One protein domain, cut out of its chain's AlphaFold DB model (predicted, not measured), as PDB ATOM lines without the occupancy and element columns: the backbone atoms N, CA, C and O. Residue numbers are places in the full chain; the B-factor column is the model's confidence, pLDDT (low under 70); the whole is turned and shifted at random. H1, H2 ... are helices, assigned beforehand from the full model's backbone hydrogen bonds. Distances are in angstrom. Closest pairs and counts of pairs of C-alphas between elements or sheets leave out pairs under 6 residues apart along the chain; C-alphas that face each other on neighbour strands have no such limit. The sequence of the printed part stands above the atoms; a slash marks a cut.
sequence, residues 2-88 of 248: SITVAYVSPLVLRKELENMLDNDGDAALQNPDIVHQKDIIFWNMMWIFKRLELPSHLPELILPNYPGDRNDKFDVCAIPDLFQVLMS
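Overview. This is residues 2 to 88 of the 248 residues of the protein "Predicted protein" of Nematostella vectensis (UniProt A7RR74). A small helical body has its longest helix, H1, along one end and H4 packed on H1 at a steep tilt; the short helices H2, H3 and H5 gather round the rest, and from the opposite end of the body an unnamed loop sticks out at residues 69 to 81, after which the chain folds back. The loop lengthens the outline, which is elongated, with spans of 43 by 25 by 24 A. The printed part has 87 residues with five named helices, H1 to H5 in chain order, and no named strand; the class is all helix, though under half of the residues, 41 of 87, are in named elements. The whole is only just compact, close to loose, with a radius of gyration of the C-alphas of 14.2 A.

Arrangement. Begin at H1, residues 10 to 24. With its residues 13 to 17 alone it touches H4, residues 39 to 51, at a steep tilt of 52 degrees, opposite ways; look there for the closest C-alphas, those of Leu 13 and Ile 41, 6.4 A apart. H4 is the hub, touching three helices. H3, residues 34 to 37, and H4 only just touch, and only at the corner by their link, with 3 pairs of C-alphas within 8 A, the closest being those of Val 35 and Phe 42 at 5.9 A. H5, residues 58 to 62, only just touches H4, also with 3 pairs; the closest C-alphas, of Met 46 and Leu 58, are 6.7 A apart. H2, residues 26 to 29, is close to H1 but not clearly touching, the closest C-alphas, of Leu 21 and Ala 28, being 7.5 A apart. H1 is apart from H3 and H5, and H2 is apart from H4. In H1 and H4 every O i to N i+4 pair is within hydrogen-bond range; H5 has 0 of 1 but 2 of 2 O i to N i+3 pairs, and H2 and H3 are too short for an O i to N i+4 pair.

Along the chain. Find C-alpha 10 at (61.477, -22.888, 36.060); from there H1 runs 20.4 A to C-alpha 24. H4 runs 17.9 A from C-alpha 39 at (49.844, -22.114, 45.925) to C-alpha 51. H2, residues 26 to 29, and H3, residues 34 to 37, are short, 5.8 A and 4.9 A. H5 covers 7.5 A and ends at C-alpha 62, (43.594, -13.270, 43.487).

Size, cuts and confidence. The C-alphas of Leu 11 and Lys 73 are the two farthest apart, at 43.4 A. The printed part has no cut. The links H1 to H2, H2 to H3 and H3 to H4 are tight, and H4 to H5 is short. Look past H5 for the long stretch with no named element, residues 63 to 88; of these, residues 69 to 81 stand free. Without them the body spans 33 by 24 by 23 A. The mean pLDDT of the printed part is 77.6, and it is under 70 at residues 2, 65, 67 to 85 and 88.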
ATOM      1  N   SER A   2      50.348 -11.455  54.565       67.31
ATOM      2  CA  SER A   2      51.639 -11.822  53.962       67.31
ATOM      3  C   SER A   2      51.752 -13.339  53.855       67.31
ATOM      4  O   SER A   2      51.555 -14.030  54.854       67.31
ATOM      5  N   ILE A   3      52.115 -13.844  52.679       76.38
ATOM      6  CA  ILE A   3      52.261 -15.277  52.400       76.38
ATOM      7  C   ILE A   3      53.714 -15.538  52.011       76.38
ATOM      8  O   ILE A   3      54.315 -14.741  51.287       76.38
ATOM      9  N   THR A   4      54.274 -16.645  52.491       79.75
ATOM     10  CA  THR A   4      55.599 -17.128  52.085       79.75
ATOM     11  C   THR A   4      55.422 -18.450  51.366       79.75
ATOM     12  O   THR A   4      54.764 -19.347  51.883       79.75
ATOM     13  N   VAL A   5      55.996 -18.556  50.171       85.31
ATOM     14  CA  VAL A   5      55.860 -19.724  49.299       85.31
ATOM     15  C   VAL A   5      57.240 -20.150  48.834       85.31
ATOM     16  O   VAL A   5      58.094 -19.309  48.537       85.31
ATOM     17  N   ALA A   6      57.466 -21.461  48.761       87.69
ATOM     18  CA  ALA A   6      58.720 -22.007  48.268       87.69
ATOM     19  C   ALA A   6      58.937 -21.617  46.797       87.69
ATOM     20  O   ALA A   6      58.080 -21.844  45.939       87.69
ATOM     21  N   TYR A   7      60.108 -21.057  46.494       87.88
ATOM     22  CA  TYR A   7      60.514 -20.831  45.112       87.88
ATOM     23  C   TYR A   7      60.926 -22.155  44.461       87.88
ATOM     24  O   TYR A   7      61.789 -22.865  44.983       87.88
ATOM     25  N   VAL A   8      60.360 -22.453  43.293       91.38
ATOM     26  CA  VAL A   8      60.749 -23.606  42.473       91.38
ATOM     27  C   VAL A   8      61.460 -23.147  41.205       91.38
ATOM     28  O   VAL A   8      61.156 -22.106  40.624       91.38
ATOM     29  N   SER A   9      62.442 -23.928  40.752       90.88
ATOM     30  CA  SER A   9      63.125 -23.624  39.490       90.88
ATOM     31  C   SER A   9      62.142 -23.659  38.306       90.88
ATOM     32  O   SER A   9      61.206 -24.460  38.338       90.88
ATOM     33  N   PRO A  10      62.374 -22.894  37.220       90.88
ATOM     34  CA  PRO A  10      61.477 -22.888  36.060       90.88
ATOM     35  C   PRO A  10      61.238 -24.272  35.435       90.88
ATOM     36  O   PRO A  10      60.163 -24.531  34.909       90.88
ATOM     37  N   LEU A  11      62.222 -25.177  35.516       94.19
ATOM     38  CA  LEU A  11      62.094 -26.552  35.020       94.19
ATOM     39  C   LEU A  11      61.144 -27.388  35.880       94.19
ATOM     40  O   LEU A  11      60.323 -28.129  35.349       94.19
ATOM     41  N   VAL A  12      61.257 -27.253  37.204       96.56
ATOM     42  CA  VAL A  12      60.343 -27.911  38.145       96.56
ATOM     43  C   VAL A  12      58.947 -27.329  37.977       96.56
ATOM     44  O   VAL A  12      58.008 -28.093  37.805       96.56
ATOM     45  N   LEU A  13      58.816 -25.998  37.916       96.19
ATOM     46  CA  LEU A  13      57.521 -25.351  37.711       96.19
ATOM     47  C   LEU A  13      56.836 -25.837  36.437       96.19
ATOM     48  O   LEU A  13      55.654 -26.154  36.470       96.19
ATOM     49  N   ARG A  14      57.576 -25.908  35.324       95.88
ATOM     50  CA  ARG A  14      57.044 -26.410  34.057       95.88
ATOM     51  C   ARG A  14      56.476 -27.818  34.216       95.88
ATOM     52  O   ARG A  14      55.350 -28.052  33.803       95.88
ATOM     53  N   LYS A  15      57.241 -28.727  34.826       96.88
ATOM     54  CA  LYS A  15      56.809 -30.112  35.035       96.88
ATOM     55  C   LYS A  15      55.572 -30.195  35.934       96.88
ATOM     56  O   LYS A  15      54.641 -30.921  35.614       96.88
ATOM     57  N   GLU A  16      55.557 -29.460  37.044       96.06
ATOM     58  CA  GLU A  16      54.408 -29.444  37.958       96.06
ATOM     59  C   GLU A  16      53.158 -28.844  37.296       96.06
ATOM     60  O   GLU A  16      52.055 -29.339  37.511       96.06
ATOM     61  N   LEU A  17      53.327 -27.829  36.443       95.50
ATOM     62  CA  LEU A  17      52.239 -27.253  35.659       95.50
ATOM     63  C   LEU A  17      51.699 -28.239  34.614       95.50
ATOM     64  O   LEU A  17      50.490 -28.412  34.531       95.50
ATOM     65  N   GLU A  18      52.572 -28.898  33.845       96.00
ATOM     66  CA  GLU A  18      52.183 -29.934  32.873       96.00
ATOM     67  C   GLU A  18      51.410 -31.068  33.573       96.00
ATOM     68  O   GLU A  18      50.299 -31.396  33.166       96.00
ATOM     69  N   ASN A  19      51.918 -31.569  34.705       95.31
ATOM     70  CA  ASN A  19      51.231 -32.584  35.509       95.31
ATOM     71  C   ASN A  19      49.860 -32.113  36.019       95.31
ATOM     72  O   ASN A  19      48.915 -32.898  36.071       95.31
ATOM     73  N   MET A  20      49.746 -30.857  36.462       94.81
ATOM     74  CA  MET A  20      48.472 -30.308  36.924       94.81
ATOM     75  C   MET A  20      47.460 -30.261  35.778       94.81
ATOM     76  O   MET A  20      46.321 -30.668  35.969       94.81
ATOM     77  N   LEU A  21      47.878 -29.823  34.589       94.56
ATOM     78  CA  LEU A  21      47.013 -29.762  33.411       94.56
ATOM     79  C   LEU A  21      46.561 -31.152  32.947       94.56
ATOM     80  O   LEU A  21      45.401 -31.310  32.579       94.56
ATOM     81  N   ASP A  22      47.431 -32.160  33.015       95.19
ATOM     82  CA  ASP A  22      47.084 -33.538  32.644       95.19
ATOM     83  C   ASP A  22      46.041 -34.167  33.586       95.19
ATOM     84  O   ASP A  22      45.205 -34.957  33.146       95.19
ATOM     85  N   ASN A  23      46.084 -33.833  34.881       93.31
ATOM     86  CA  ASN A  23      45.200 -34.424  35.894       93.31
ATOM     87  C   ASN A  23      43.911 -33.620  36.116       93.31
ATOM     88  O   ASN A  23      42.828 -34.197  36.193       93.31
ATOM     89  N   ASP A  24      44.043 -32.299  36.244       91.81
ATOM     90  CA  ASP A  24      42.975 -31.389  36.667       91.81
ATOM     91  C   ASP A  24      42.342 -30.647  35.466       91.81
ATOM     92  O   ASP A  24      41.284 -30.027  35.597       91.81
ATOM     93  N   GLY A  25      42.966 -30.722  34.283       91.81
ATOM     94  CA  GLY A  25      42.551 -30.006  33.077       91.81
ATOM     95  C   GLY A  25      42.960 -28.529  33.064       91.81
ATOM     96  O   GLY A  25      43.499 -27.977  34.026       91.81
ATOM     97  N   ASP A  26      42.682 -27.848  31.954       88.12
ATOM     98  CA  ASP A  26      42.958 -26.417  31.769       88.12
ATOM     99  C   ASP A  26      41.994 -25.507  32.551       88.12
ATOM    100  O   ASP A  26      42.373 -24.408  32.961       88.12
ATOM    101  N   ALA A  27      40.781 -25.987  32.842       89.44
ATOM    102  CA  ALA A  27      39.803 -25.293  33.684       89.44
ATOM    103  C   ALA A  27      40.336 -24.973  35.096       89.44
ATOM    104  O   ALA A  27      39.902 -23.997  35.711       89.44
ATOM    105  N   ALA A  28      41.318 -25.734  35.593       87.88
ATOM    106  CA  ALA A  28      41.976 -25.463  36.868       87.88
ATOM    107  C   ALA A  28      42.626 -24.068  36.910       87.88
ATOM    108  O   ALA A  28      42.593 -23.411  37.948       87.88
ATOM    109  N   LEU A  29      43.148 -23.573  35.778       87.81
ATOM    110  CA  LEU A  29      43.743 -22.233  35.669       87.81
ATOM    111  C   LEU A  29      42.708 -21.100  35.636       87.81
ATOM    112  O   LEU A  29      43.095 -19.939  35.686       87.81
ATOM    113  N   GLN A  30      41.418 -21.412  35.521       88.38
ATOM    114  CA  GLN A  30      40.335 -20.425  35.550       88.38
ATOM    115  C   GLN A  30      39.643 -20.371  36.915       88.38
ATOM    116  O   GLN A  30      38.963 -19.392  37.216       88.38
ATOM    117  N   ASN A  31      39.808 -21.408  37.744       89.62
ATOM    118  CA  ASN A  31      39.221 -21.454  39.076       89.62
ATOM    119  C   ASN A  31      40.040 -20.586  40.053       89.62
ATOM    120  O   ASN A  31      41.222 -20.874  40.257       89.62
ATOM    121  N   PRO A  32      39.438 -19.582  40.721       88.94
ATOM    122  CA  PRO A  32      40.107 -18.808  41.764       88.94
ATOM    123  C   PRO A  32      40.716 -19.661  42.883       88.94
ATOM    124  O   PRO A  32      41.746 -19.278  43.434       88.94
ATOM    125  N   ASP A  33      40.157 -20.830  43.198       89.88
ATOM    126  CA  ASP A  33      40.656 -21.682  44.287       89.88
ATOM    127  C   ASP A  33      42.108 -22.153  44.078       89.88
ATOM    128  O   ASP A  33      42.781 -22.542  45.040       89.88
ATOM    129  N   ILE A  34      42.629 -22.087  42.843       91.06
ATOM    130  CA  ILE A  34      44.015 -22.452  42.511       91.06
ATOM    131  C   ILE A  34      45.044 -21.690  43.356       91.06
ATOM    132  O   ILE A  34      46.103 -22.236  43.670       91.06
ATOM    133  N   VAL A  35      44.713 -20.463  43.778       89.56
ATOM    134  CA  VAL A  35      45.576 -19.606  44.607       89.56
ATOM    135  C   VAL A  35      45.945 -20.283  45.930       89.56
ATOM    136  O   VAL A  35      47.054 -20.086  46.429       89.56
ATOM    137  N   HIS A  36      45.044 -21.104  46.477       88.31
ATOM    138  CA  HIS A  36      45.251 -21.842  47.721       88.31
ATOM    139  C   HIS A  36      45.532 -23.328  47.493       88.31
ATOM    140  O   HIS A  36      46.371 -23.903  48.180       88.31
ATOM    141  N   GLN A  37      44.846 -23.960  46.537       90.25
ATOM    142  CA  GLN A  37      44.975 -25.400  46.289       90.25
ATOM    143  C   GLN A  37      46.330 -25.776  45.677       90.25
ATOM    144  O   GLN A  37      46.840 -26.868  45.928       90.25
ATOM    145  N   LYS A  38      46.902 -24.888  44.856       92.12
ATOM    146  CA  LYS A  38      48.177 -25.083  44.150       92.12
ATOM    147  C   LYS A  38      49.062 -23.846  44.317       92.12
ATOM    148  O   LYS A  38      49.654 -23.353  43.355       92.12
ATOM    149  N   ASP A  39      49.144 -23.345  45.545       91.31
ATOM    150  CA  ASP A  39      49.844 -22.114  45.925       91.31
ATOM    151  C   ASP A  39      51.277 -22.020  45.360       91.31
ATOM    152  O   ASP A  39      51.640 -21.013  44.750       91.31
ATOM    153  N   ILE A  40      52.079 -23.085  45.471       92.62
ATOM    154  CA  ILE A  40      53.449 -23.134  44.943       92.62
ATOM    155  C   ILE A  40      53.460 -22.902  43.432       92.62
ATOM    156  O   ILE A  40      54.264 -22.106  42.947       92.62
ATOM    157  N   ILE A  41      52.571 -23.555  42.680       94.44
ATOM    158  CA  ILE A  41      52.505 -23.414  41.221       94.44
ATOM    159  C   ILE A  41      52.049 -21.994  40.869       94.44
ATOM    160  O   ILE A  41      52.750 -21.285  40.143       94.44
ATOM    161  N   PHE A  42      50.930 -21.549  41.444       93.56
ATOM    162  CA  PHE A  42      50.323 -20.253  41.155       93.56
ATOM    163  C   PHE A  42      51.284 -19.084  41.422       93.56
ATOM    164  O   PHE A  42      51.534 -18.261  40.535       93.56
ATOM    165  N   TRP A  43      51.886 -19.023  42.614       91.38
ATOM    166  CA  TRP A  43      52.757 -17.908  42.995       91.38
ATOM    167  C   TRP A  43      54.083 -17.897  42.226       91.38
ATOM    168  O   TRP A  43      54.582 -16.821  41.883       91.38
ATOM    169  N   ASN A  44      54.639 -19.063  41.879       92.56
ATOM    170  CA  ASN A  44      55.832 -19.120  41.029       92.56
ATOM    171  C   ASN A  44      55.521 -18.745  39.567       92.56
ATOM    172  O   ASN A  44      56.346 -18.082  38.932       92.56
ATOM    173  N   MET A  45      54.338 -19.092  39.040       92.62
ATOM    174  CA  MET A  45      53.881 -18.614  37.728       92.62
ATOM    175  C   MET A  45      53.712 -17.098  37.723       92.62
ATOM    176  O   MET A  45      54.308 -16.429  36.882       92.62
ATOM    177  N   MET A  46      52.977 -16.545  38.692       88.50
ATOM    178  CA  MET A  46      52.822 -15.098  38.874       88.50
ATOM    179  C   MET A  46      54.179 -14.387  38.899       88.50
ATOM    180  O   MET A  46      54.380 -13.394  38.196       88.50
ATOM    181  N   TRP A  47      55.136 -14.922  39.663       86.00
ATOM    182  CA  TRP A  47      56.493 -14.389  39.742       86.00
ATOM    183  C   TRP A  47      57.211 -14.405  38.389       86.00
ATOM    184  O   TRP A  47      57.747 -13.377  37.971       86.00
ATOM    185  N   ILE A  48      57.220 -15.542  37.689       87.50
ATOM    186  CA  ILE A  48      57.911 -15.680  36.400       87.50
ATOM    187  C   ILE A  48      57.259 -14.813  35.322       87.50
ATOM    188  O   ILE A  48      57.976 -14.127  34.600       87.50
ATOM    189  N   PHE A  49      55.930 -14.791  35.236       87.94
ATOM    190  CA  PHE A  49      55.212 -14.002  34.234       87.94
ATOM    191  C   PHE A  49      55.488 -12.514  34.434       87.94
ATOM    192  O   PHE A  49      55.861 -11.834  33.483       87.94
ATOM    193  N   LYS A  50      55.447 -12.030  35.683       81.25
ATOM    194  CA  LYS A  50      55.837 -10.652  36.005       81.25
ATOM    195  C   LYS A  50      57.296 -10.366  35.638       81.25
ATOM    196  O   LYS A  50      57.596  -9.315  35.087       81.25
ATOM    197  N   ARG A  51      58.214 -11.292  35.935       79.44
ATOM    198  CA  ARG A  51      59.660 -11.146  35.673       79.44
ATOM    199  C   ARG A  51      60.026 -11.138  34.193       79.44
ATOM    200  O   ARG A  51      61.070 -10.595  33.842       79.44
ATOM    201  N   LEU A  52      59.214 -11.789  33.373       84.50
ATOM    202  CA  LEU A  52      59.369 -11.878  31.926       84.50
ATOM    203  C   LEU A  52      58.488 -10.870  31.177       84.50
ATOM    204  O   LEU A  52      58.491 -10.888  29.951       84.50
ATOM    205  N   GLU A  53      57.735 -10.036  31.899       82.19
ATOM    206  CA  GLU A  53      56.765  -9.091  31.330       82.19
ATOM    207  C   GLU A  53      55.750  -9.786  30.404       82.19
ATOM    208  O   GLU A  53      55.323  -9.252  29.381       82.19
ATOM    209  N   LEU A  54      55.356 -11.012  30.767       85.50
ATOM    210  CA  LEU A  54      54.368 -11.786  30.026       85.50
ATOM    211  C   LEU A  54      52.950 -11.335  30.398       85.50
ATOM    212  O   LEU A  54      52.646 -11.206  31.589       85.50
ATOM    213  N   PRO A  55      52.053 -11.161  29.410       86.31
ATOM    214  CA  PRO A  55      50.646 -10.903  29.684       86.31
ATOM    215  C   PRO A  55      50.021 -12.097  30.417       86.31
ATOM    216  O   PRO A  55      50.331 -13.254  30.124       86.31
ATOM    217  N   SER A  56      49.150 -11.821  31.390       86.06
ATOM    218  CA  SER A  56      48.544 -12.856  32.230       86.06
ATOM    219  C   SER A  56      47.212 -12.421  32.824       86.06
ATOM    220  O   SER A  56      47.100 -11.296  33.303       86.06
ATOM    221  N   HIS A  57      46.261 -13.353  32.888       86.50
ATOM    222  CA  HIS A  57      45.016 -13.211  33.653       86.50
ATOM    223  C   HIS A  57      45.134 -13.746  35.088       86.50
ATOM    224  O   HIS A  57      44.225 -13.569  35.890       86.50
ATOM    225  N   LEU A  58      46.266 -14.363  35.454       87.12
ATOM    226  CA  LEU A  58      46.488 -14.893  36.806       87.12
ATOM    227  C   LEU A  58      46.250 -13.866  37.935       87.12
ATOM    228  O   LEU A  58      45.700 -14.267  38.961       87.12
ATOM    229  N   PRO A  59      46.590 -12.563  37.794       86.00
ATOM    230  CA  PRO A  59      46.288 -11.579  38.835       86.00
ATOM    231  C   PRO A  59      44.791 -11.459  39.161       86.00
ATOM    232  O   PRO A  59      44.437 -11.174  40.304       86.00
ATOM    233  N   GLU A  60      43.908 -11.710  38.190       84.88
ATOM    234  CA  GLU A  60      42.452 -11.605  38.355       84.88
ATOM    235  C   GLU A  60      41.908 -12.666  39.328       84.88
ATOM    236  O   GLU A  60      40.947 -12.409  40.054       84.88
ATOM    237  N   LEU A  61      42.582 -13.818  39.428       86.94
ATOM    238  CA  LEU A  61      42.207 -14.942  40.299       86.94
ATOM    239  C   LEU A  61      42.487 -14.680  41.786       86.94
ATOM    240  O   LEU A  61      42.028 -15.422  42.653       86.94
ATOM    241  N   ILE A  62      43.231 -13.620  42.107       84.56
ATOM    242  CA  ILE A  62      43.594 -13.270  43.487       84.56
ATOM    243  C   ILE A  62      42.415 -12.609  44.210       84.56
ATOM    244  O   ILE A  62      42.217 -12.845  45.400       84.56
ATOM    245  N   LEU A  63      41.618 -11.804  43.499       73.75
ATOM    246  CA  LEU A  63      40.564 -10.970  44.087       73.75
ATOM    247  C   LEU A  63      39.501 -11.747  44.883       73.75
ATOM    248  O   LEU A  63      39.145 -11.272  45.961       73.75
ATOM    249  N   PRO A  64      38.992 -12.907  44.418       76.00
ATOM    250  CA  PRO A  64      37.996 -13.671  45.173       76.00
ATOM    251  C   PRO A  64      38.541 -14.236  46.491       76.00
ATOM    252  O   PRO A  64      37.791 -14.393  47.448       76.00
ATOM    253  N   ASN A  65      39.845 -14.516  46.541       69.94
ATOM    254  CA  ASN A  65      40.523 -15.138  47.678       69.94
ATOM    255  C   ASN A  65      41.040 -14.114  48.696       69.94
ATOM    256  O   ASN A  65      41.107 -14.384  49.892       69.94
ATOM    257  N   TYR A  66      41.394 -12.923  48.213       71.12
ATOM    258  CA  TYR A  66      41.879 -11.808  49.016       71.12
ATOM    259  C   TYR A  66      41.089 -10.550  48.658       71.12
ATOM    260  O   TYR A  66      41.619  -9.666  47.972       71.12
ATOM    261  N   PRO A  67      39.822 -10.443  49.098       59.44
ATOM    262  CA  PRO A  67      39.095  -9.192  49.010       59.44
ATOM    263  C   PRO A  67      39.823  -8.200  49.917       59.44
ATOM    264  O   PRO A  67      39.665  -8.208  51.134       59.44
ATOM    265  N   GLY A  68      40.705  -7.387  49.332       55.41
ATOM    266  CA  GLY A  68      41.286  -6.254  50.040       55.41
ATOM    267  C   GLY A  68      40.169  -5.386  50.619       55.41
ATOM    268  O   GLY A  68      39.039  -5.435  50.131       55.41
ATOM    269  N   ASP A  69      40.491  -4.598  51.640       47.84
ATOM    270  CA  ASP A  69      39.580  -3.621  52.235       47.84
ATOM    271  C   ASP A  69      39.209  -2.575  51.165       47.84
ATOM    272  O   ASP A  69      39.882  -1.559  50.966       47.84
ATOM    273  N   ARG A  70      38.209  -2.901  50.339       46.47
ATOM    274  CA  ARG A  70      37.684  -2.023  49.303       46.47
ATOM    275  C   ARG A  70      36.890  -0.961  50.038       46.47
ATOM    276  O   ARG A  70      35.729  -1.164  50.369       46.47
ATOM    277  N   ASN A  71      37.506   0.195  50.269       37.47
ATOM    278  CA  ASN A  71      36.719   1.402  50.457       37.47
ATOM    279  C   ASN A  71      35.873   1.589  49.188       37.47
ATOM    280  O   ASN A  71      36.397   1.934  48.128       37.47
ATOM    281  N   ASP A  72      34.578   1.304  49.314       37.81
ATOM    282  CA  ASP A  72      33.523   1.387  48.301       37.81
ATOM    283  C   ASP A  72      33.316   2.823  47.792       37.81
ATOM    284  O   ASP A  72      32.252   3.395  47.992       37.81
ATOM    285  N   LYS A  73      34.313   3.451  47.159       34.88
ATOM    286  CA  LYS A  73      34.157   4.689  46.373       34.88
ATOM    287  C   LYS A  73      35.295   4.853  45.369       34.88
ATOM    288  O   LYS A  73      36.092   5.767  45.522       34.88
ATOM    289  N   PHE A  74      35.373   4.024  44.331       30.77
ATOM    290  CA  PHE A  74      36.012   4.462  43.087       30.77
ATOM    291  C   PHE A  74      35.281   3.878  41.882       30.77
ATOM    292  O   PHE A  74      35.220   2.665  41.689       30.77
ATOM    293  N   ASP A  75      34.683   4.798  41.128       29.50
ATOM    294  CA  ASP A  75      33.945   4.579  39.896       29.50
ATOM    295  C   ASP A  75      34.769   3.849  38.833       29.50
ATOM    296  O   ASP A  75      35.981   4.010  38.688       29.50
ATOM    297  N   VAL A  76      34.034   3.073  38.047       36.41
ATOM    298  CA  VAL A  76      34.456   2.338  36.862       36.41
ATOM    299  C   VAL A  76      35.093   3.286  35.835       36.41
ATOM    300  O   VAL A  76      34.391   3.930  35.061       36.41
ATOM    301  N   CYS A  77      36.427   3.343  35.785       26.23
ATOM    302  CA  CYS A  77      37.190   3.736  34.597       26.23
ATOM    303  C   CYS A  77      38.666   3.307  34.697       26.23
ATOM    304  O   CYS A  77      39.375   3.666  35.629       26.23
ATOM    305  N   ALA A  78      39.087   2.516  33.708       34.78
ATOM    306  CA  ALA A  78      40.435   2.060  33.361       34.78
ATOM    307  C   ALA A  78      41.644   2.714  34.075       34.78
ATOM    308  O   ALA A  78      42.021   3.838  33.746       34.78
ATOM    309  N   ILE A  79      42.343   1.940  34.923       28.70
ATOM    310  CA  ILE A  79      43.775   2.113  35.247       28.70
ATOM    311  C   ILE A  79      44.415   0.708  35.406       28.70
ATOM    312  O   ILE A  79      43.878  -0.091  36.175       28.70
ATOM    313  N   PRO A  80      45.537   0.362  34.734       37.22
ATOM    314  CA  PRO A  80      46.094  -1.005  34.712       37.22
ATOM    315  C   PRO A  80      46.888  -1.440  35.963       37.22
ATOM    316  O   PRO A  80      47.530  -2.483  35.925       37.22
ATOM    317  N   ASP A  81      46.870  -0.677  37.061       44.00
ATOM    318  CA  ASP A  81      47.809  -0.844  38.193       44.00
ATOM    319  C   ASP A  81      47.156  -1.312  39.512       44.00
ATOM    320  O   ASP A  81      47.767  -1.258  40.581       44.00
ATOM    321  N   LEU A  82      45.911  -1.804  39.477       43.47
ATOM    322  CA  LEU A  82      45.154  -2.114  40.701       43.47
ATOM    323  C   LEU A  82      45.571  -3.402  41.442       43.47
ATOM    324  O   LEU A  82      45.091  -3.649  42.549       43.47
ATOM    325  N   PHE A  83      46.467  -4.223  40.892       54.09
ATOM    326  CA  PHE A  83      46.966  -5.418  41.581       54.09
ATOM    327  C   PHE A  83      48.232  -5.084  42.377       54.09
ATOM    328  O   PHE A  83      49.349  -5.386  41.952       54.09
ATOM    329  N   GLN A  84      48.079  -4.482  43.561       59.50
ATOM    330  CA  GLN A  84      49.197  -4.186  44.473       59.50
ATOM    331  C   GLN A  84      49.738  -5.447  45.177       59.50
ATOM    332  O   GLN A  84      49.928  -5.490  46.392       59.50
ATOM    333  N   VAL A  85      50.019  -6.504  44.414       65.44
ATOM    334  CA  VAL A  85      50.722  -7.682  44.916       65.44
ATOM    335  C   VAL A  85      52.225  -7.439  44.807       65.44
ATOM    336  O   VAL A  85      52.847  -7.533  43.739       65.44
ATOM    337  N   LEU A  86      52.829  -7.125  45.951       70.50
ATOM    338  CA  LEU A  86      54.271  -6.974  46.082       70.50
ATOM    339  C   LEU A  86      54.934  -8.342  46.292       70.50
ATOM    340  O   LEU A  86      55.086  -8.813  47.419       70.50
ATOM    341  N   MET A  87      55.368  -8.961  45.196       70.75
ATOM    342  CA  MET A  87      56.212 -10.156  45.234       70.75
ATOM    343  C   MET A  87      57.674  -9.773  45.456       70.75
ATOM    344  O   MET A  87      58.221  -8.930  44.746       70.75
ATOM    345  N   SER A  88      58.313 -10.421  46.426       66.69
ATOM    346  CA  SER A  88      59.734 -10.259  46.715       66.69
ATOM    347  C   SER A  88      60.327 -11.607  47.077       66.69
ATOM    348  O   SER A  88      59.730 -12.377  47.821       66.69
TER     349      SER A  88